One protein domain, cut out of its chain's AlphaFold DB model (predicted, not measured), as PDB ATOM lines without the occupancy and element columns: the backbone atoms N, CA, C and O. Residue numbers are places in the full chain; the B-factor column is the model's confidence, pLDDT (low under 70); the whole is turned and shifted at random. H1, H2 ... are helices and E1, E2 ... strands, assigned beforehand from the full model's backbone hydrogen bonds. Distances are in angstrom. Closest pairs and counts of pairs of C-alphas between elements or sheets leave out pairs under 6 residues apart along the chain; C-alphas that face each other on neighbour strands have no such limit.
ATOM      1  N   PHE A 131      -6.713  35.552 -17.863       94.12
ATOM      2  CA  PHE A 131      -7.610  36.575 -18.395       94.12
ATOM      3  C   PHE A 131      -7.310  36.838 -19.865       94.12
ATOM      4  O   PHE A 131      -8.230  36.816 -20.676       94.12
ATOM      5  N   MET A 132      -6.031  36.966 -20.236       94.69
ATOM      6  CA  MET A 132      -5.653  37.114 -21.646       94.69
ATOM      7  C   MET A 132      -6.074  35.908 -22.484       94.69
ATOM      8  O   MET A 132      -6.545  36.083 -23.606       94.69
ATOM      9  N   LEU A 133      -5.937  34.686 -21.957       94.69
ATOM     10  CA  LEU A 133      -6.419  33.496 -22.653       94.69
ATOM     11  C   LEU A 133      -7.942  33.541 -22.841       94.69
ATOM     12  O   LEU A 133      -8.420  33.285 -23.943       94.69
ATOM     13  N   ALA A 134      -8.699  33.889 -21.797       94.19
ATOM     14  CA  ALA A 134     -10.154  33.998 -21.881       94.19
ATOM     15  C   ALA A 134     -10.600  35.076 -22.887       94.19
ATOM     16  O   ALA A 134     -11.461  34.809 -23.731       94.19
ATOM     17  N   ASP A 135      -9.981  36.258 -22.848       94.81
ATOM     18  CA  ASP A 135     -10.271  37.363 -23.763       94.81
ATOM     19  C   ASP A 135      -9.911  37.009 -25.207       94.81
ATOM     20  O   ASP A 135     -10.704  37.261 -26.115       94.81
ATOM     21  N   LEU A 136      -8.766  36.357 -25.431       95.62
ATOM     22  CA  LEU A 136      -8.351  35.887 -26.752       95.62
ATOM     23  C   LEU A 136      -9.322  34.836 -27.306       95.62
ATOM     24  O   LEU A 136      -9.721  34.922 -28.465       95.62
ATOM     25  N   VAL A 137      -9.733  33.863 -26.485       95.44
ATOM     26  CA  VAL A 137     -10.699  32.820 -26.871       95.44
ATOM     27  C   VAL A 137     -12.047  33.431 -27.250       95.44
ATOM     28  O   VAL A 137     -12.650  33.026 -28.247       95.44
ATOM     29  N   LYS A 138     -12.498  34.441 -26.501       94.12
ATOM     30  CA  LYS A 138     -13.716  35.193 -26.807       94.12
ATOM     31  C   LYS A 138     -13.570  36.021 -28.089       94.12
ATOM     32  O   LYS A 138     -14.451  35.972 -28.942       94.12
ATOM     33  N   ALA A 139     -12.464  36.747 -28.249       95.06
ATOM     34  CA  ALA A 139     -12.188  37.570 -29.428       95.06
ATOM     35  C   ALA A 139     -12.073  36.735 -30.715       95.06
ATOM     36  O   ALA A 139     -12.481  37.186 -31.781       95.06
ATOM     37  N   ALA A 140     -11.582  35.500 -30.607       94.69
ATOM     38  CA  ALA A 140     -11.514  34.532 -31.699       94.69
ATOM     39  C   ALA A 140     -12.875  33.888 -32.055       94.69
ATOM     40  O   ALA A 140     -12.935  33.025 -32.929       94.69
ATOM     41  N   GLY A 141     -13.969  34.292 -31.395       93.75
ATOM     42  CA  GLY A 141     -15.329  33.857 -31.720       93.75
ATOM     43  C   GLY A 141     -15.767  32.553 -31.050       93.75
ATOM     44  O   GLY A 141     -16.673  31.895 -31.553       93.75
ATOM     45  N   SER A 142     -15.140  32.149 -29.939       92.75
ATOM     46  CA  SER A 142     -15.609  30.988 -29.174       92.75
ATOM     47  C   SER A 142     -16.875  31.321 -28.389       92.75
ATOM     48  O   SER A 142     -16.862  32.173 -27.501       92.75
ATOM     49  N   GLU A 143     -17.958  30.601 -28.665       87.38
ATOM     50  CA  GLU A 143     -19.230  30.753 -27.942       87.38
ATOM     51  C   GLU A 143     -19.215  30.057 -26.575       87.38
ATOM     52  O   GLU A 143     -19.884  30.482 -25.639       87.38
ATOM     53  N   ASN A 144     -18.434  28.979 -26.459       85.88
ATOM     54  CA  ASN A 144     -18.466  28.066 -25.314       85.88
ATOM     55  C   ASN A 144     -17.156  28.054 -24.505       85.88
ATOM     56  O   ASN A 144     -17.009  27.254 -23.586       85.88
ATOM     57  N   GLY A 145     -16.181  28.896 -24.866       88.25
ATOM     58  CA  GLY A 145     -14.924  29.056 -24.124       88.25
ATOM     59  C   GLY A 145     -13.902  27.924 -24.290       88.25
ATOM     60  O   GLY A 145     -12.879  27.926 -23.611       88.25
ATOM     61  N   PHE A 146     -14.133  26.959 -25.184       89.94
ATOM     62  CA  PHE A 146     -13.192  25.861 -25.425       89.94
ATOM     63  C   PHE A 146     -12.135  26.229 -26.473       89.94
ATOM     64  O   PHE A 146     -12.464  26.748 -27.545       89.94
ATOM     65  N   CYS A 147     -10.875  25.894 -26.193       93.44
ATOM     66  CA  CYS A 147      -9.766  26.017 -27.134       93.44
ATOM     67  C   CYS A 147      -8.716  24.915 -26.929       93.44
ATOM     68  O   CYS A 147      -8.646  24.296 -25.867       93.44
ATOM     69  N   THR A 148      -7.890  24.701 -27.950       93.62
ATOM     70  CA  THR A 148      -6.688  23.865 -27.902       93.62
ATOM     71  C   THR A 148      -5.457  24.762 -27.944       93.62
ATOM     72  O   THR A 148      -5.364  25.651 -28.794       93.62
ATOM     73  N   LEU A 149      -4.500  24.507 -27.051       93.38
ATOM     74  CA  LEU A 149      -3.198  25.172 -27.038       93.38
ATOM     75  C   LEU A 149      -2.169  24.293 -27.749       93.38
ATOM     76  O   LEU A 149      -1.950  23.146 -27.360       93.38
ATOM     77  N   HIS A 150      -1.529  24.838 -28.780       90.81
ATOM     78  CA  HIS A 150      -0.450  24.176 -29.510       90.81
ATOM     79  C   HIS A 150       0.893  24.773 -29.104       90.81
ATOM     80  O   HIS A 150       1.128  25.976 -29.265       90.81
ATOM     81  N   PHE A 151       1.779  23.915 -28.607       86.19
ATOM     82  CA  PHE A 151       3.112  24.283 -28.144       86.19
ATOM     83  C   PHE A 151       4.146  23.973 -29.221       86.19
ATOM     84  O   PHE A 151       4.162  22.867 -29.761       86.19
ATOM     85  N   ALA A 152       5.039  24.923 -29.505       83.88
ATOM     86  CA  ALA A 152       6.238  24.588 -30.260       83.88
ATOM     87  C   ALA A 152       7.250  23.872 -29.345       83.88
ATOM     88  O   ALA A 152       7.255  24.094 -28.124       83.88
ATOM     89  N   PRO A 153       8.143  23.045 -29.914       80.44
ATOM     90  CA  PRO A 153       9.235  22.440 -29.163       80.44
ATOM     91  C   PRO A 153      10.043  23.496 -28.389       80.44
ATOM     92  O   PRO A 153      10.413  24.533 -28.935       80.44
ATOM     93  N   GLY A 154      10.317  23.238 -27.106       73.94
ATOM     94  CA  GLY A 154      11.136  24.114 -26.256       73.94
ATOM     95  C   GLY A 154      10.380  25.157 -25.420       73.94
ATOM     96  O   GLY A 154      11.019  25.851 -24.633       73.94
ATOM     97  N   GLY A 155       9.049  25.274 -25.539       67.19
ATOM     98  CA  GLY A 155       8.172  25.920 -24.540       67.19
ATOM     99  C   GLY A 155       8.335  27.434 -24.313       67.19
ATOM    100  O   GLY A 155       7.650  27.992 -23.463       67.19
ATOM    101  N   LYS A 156       9.225  28.107 -25.054       71.69
ATOM    102  CA  LYS A 156       9.489  29.557 -24.948       71.69
ATOM    103  C   LYS A 156       8.914  30.381 -26.101       71.69
ATOM    104  O   LYS A 156       9.156  31.582 -26.176       71.69
ATOM    105  N   SER A 157       8.211  29.748 -27.031       82.62
ATOM    106  CA  SER A 157       7.635  30.420 -28.189       82.62
ATOM    107  C   SER A 157       6.199  30.856 -27.930       82.62
ATOM    108  O   SER A 157       5.533  30.389 -27.006       82.62
ATOM    109  N   ALA A 158       5.699  31.703 -28.823       88.38
ATOM    110  CA  ALA A 158       4.274  31.927 -28.980       88.38
ATOM    111  C   ALA A 158       3.514  30.592 -29.127       88.38
ATOM    112  O   ALA A 158       4.007  29.655 -29.764       88.38
ATOM    113  N   MET A 159       2.326  30.513 -28.530       92.19
ATOM    114  CA  MET A 159       1.441  29.350 -28.598       92.19
ATOM    115  C   MET A 159       0.286  29.651 -29.535       92.19
ATOM    116  O   MET A 159      -0.359  30.692 -29.408       92.19
ATOM    117  N   ARG A 160      -0.014  28.731 -30.452       93.44
ATOM    118  CA  ARG A 160      -1.214  28.857 -31.283       93.44
ATOM    119  C   ARG A 160      -2.427  28.426 -30.466       93.44
ATOM    120  O   ARG A 160      -2.433  27.342 -29.885       93.44
ATOM    121  N   VAL A 161      -3.454  29.267 -30.461       94.81
ATOM    122  CA  VAL A 161      -4.748  28.993 -29.838       94.81
ATOM    123  C   VAL A 161      -5.728  28.630 -30.946       94.81
ATOM    124  O   VAL A 161      -5.946  29.409 -31.870       94.81
ATOM    125  N   GLN A 162      -6.291  27.429 -30.885       94.75
ATOM    126  CA  GLN A 162      -7.278  26.957 -31.852       94.75
ATOM    127  C   GLN A 162      -8.646  26.853 -31.186       94.75
ATOM    128  O   GLN A 162      -8.797  26.154 -30.185       94.75
ATOM    129  N   ILE A 163      -9.653  27.509 -31.755       94.88
ATOM    130  CA  ILE A 163     -11.034  27.414 -31.275       94.88
ATOM    131  C   ILE A 163     -11.671  26.134 -31.820       94.88
ATOM    132  O   ILE A 163     -11.606  25.871 -33.018       94.88
ATOM    133  N   LEU A 164     -12.269  25.320 -30.944       89.19
ATOM    134  CA  LEU A 164     -12.862  24.032 -31.341       89.19
ATOM    135  C   LEU A 164     -14.191  24.190 -32.094       89.19
ATOM    136  O   LEU A 164     -14.536  23.349 -32.918       89.19
ATOM    137  N   LYS A 165     -14.952  25.242 -31.778       87.56
ATOM    138  CA  LYS A 165     -16.244  25.575 -32.390       87.56
ATOM    139  C   LYS A 165     -16.325  27.090 -32.560       87.56
ATOM    140  O   LYS A 165     -16.580  27.794 -31.586       87.56
ATOM    141  N   GLY A 166     -16.027  27.571 -33.762       87.19
ATOM    142  CA  GLY A 166     -15.976  28.992 -34.097       87.19
ATOM    143  C   GLY A 166     -15.481  29.215 -35.530       87.19
ATOM    144  O   GLY A 166     -15.138  28.240 -36.208       87.19
ATOM    145  N   PRO A 167     -15.454  30.471 -36.006       87.75
ATOM    146  CA  PRO A 167     -14.893  30.804 -37.310       87.75
ATOM    147  C   PRO A 167     -13.395  30.480 -37.358       87.75
ATOM    148  O   PRO A 167     -12.695  30.536 -36.341       87.75
ATOM    149  N   GLU A 168     -12.884  30.173 -38.553       91.25
ATOM    150  CA  GLU A 168     -11.441  30.043 -38.739       91.25
ATOM    151  C   GLU A 168     -10.754  31.364 -38.385       91.25
ATOM    152  O   GLU A 168     -11.059  32.423 -38.932       91.25
ATOM    153  N   SER A 169      -9.829  31.300 -37.433       92.75
ATOM    154  CA  SER A 169      -9.098  32.455 -36.932       92.75
ATOM    155  C   SER A 169      -7.653  32.076 -36.619       92.75
ATOM    156  O   SER A 169      -7.332  30.932 -36.276       92.75
ATOM    157  N   LEU A 170      -6.759  33.054 -36.756       93.38
ATOM    158  CA  LEU A 170      -5.388  32.952 -36.274       93.38
ATOM    159  C   LEU A 170      -5.314  33.629 -34.907       93.38
ATOM    160  O   LEU A 170      -5.272  34.853 -34.822       93.38
ATOM    161  N   ALA A 171      -5.286  32.827 -33.847       95.12
ATOM    162  CA  ALA A 171      -5.091  33.307 -32.488       95.12
ATOM    163  C   ALA A 171      -3.758  32.794 -31.937       95.12
ATOM    164  O   ALA A 171      -3.393  31.624 -32.098       95.12
ATOM    165  N   VAL A 172      -3.017  33.693 -31.296       94.19
ATOM    166  CA  VAL A 172      -1.688  33.421 -30.756       94.19
ATOM    167  C   VAL A 172      -1.590  34.039 -29.369       94.19
ATOM    168  O   VAL A 172      -1.909  35.211 -29.191       94.19
ATOM    169  N   LEU A 173      -1.136  33.251 -28.395       92.62
ATOM    170  CA  LEU A 173      -0.851  33.714 -27.044       92.62
ATOM    171  C   LEU A 173       0.664  33.797 -26.847       92.62
ATOM    172  O   LEU A 173       1.386  32.816 -27.041       92.62
ATOM    173  N   MET A 174       1.143  34.984 -26.483       89.31
ATOM    174  CA  MET A 174       2.565  35.230 -26.255       89.31
ATOM    175  C   MET A 174       2.978  34.745 -24.856       89.31
ATOM    176  O   MET A 174       2.196  34.887 -23.914       89.31
TER     177      MET A 174
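Overview. This is residues 131 to 174 of the 179 residues of an uncharacterized protein of Spirochaetes bacterium GWB1_59_5 (UniProt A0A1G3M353). A small wall of three antiparallel strands, E1, E2 and E3, has one short helix, H1, over one face and the other face bare. The loops at the two ends of the strands stretch the outline, from Glu 143 in the link H1 to E1 to Gly 154 in the link E1 to E2. The printed part has 44 residues, with one named helix and three named strands in the order H1 E1 E2 E3; the sheet's order is E1, E2, E3. The class is mixed, helices and strands, with under half of the residues in named elements. The whole is compact, with a radius of gyration of the C-alphas of 10.2 A, and elongated, spanning 31 by 20 by 14 A.

Arrangement. Start at H1, residues 131 to 139, where every O i to N i+4 pair is within hydrogen-bond range. Next look at E1, residues 147 to 150, E2, residues 159 to 163, and E3, residues 171 to 173: they form a meander, each strand the antiparallel neighbour of the one before. In the hairpin E1 and E2, at 152 degrees, N 148 and O 162 are 2.8 A apart. In the hairpin E2 and E3, at 138 degrees, N 161 and O 171 are 2.9 A apart. H1 is on the sheet at a height over the sheet of 9.0 A, over E3 and only just over E2, on which 3 of its C-alphas fall. It runs along the strands, at 4 degrees to E3 on the local plane. The closest C-alphas of H1 and E3 are those of Leu 136 and Ala 171, 7.1 A apart.

Along the chain. Find C-alpha 131 at (-7.610, 36.575, -18.395); from there H1 runs 12.0 A to C-alpha 139. E1 covers 9.8 A and E2 12.9 A. E3 covers 6.9 A and ends at C-alpha 173, (-0.851, 33.714, -27.044).

Size, cuts and confidence. The C-alphas farthest apart, of Glu 143 and Gly 154, are 31.1 A apart. The printed part has no cut, and its three links are short. Look at residue 155 for the one pLDDT under 70; the mean of the printed part is 90.0.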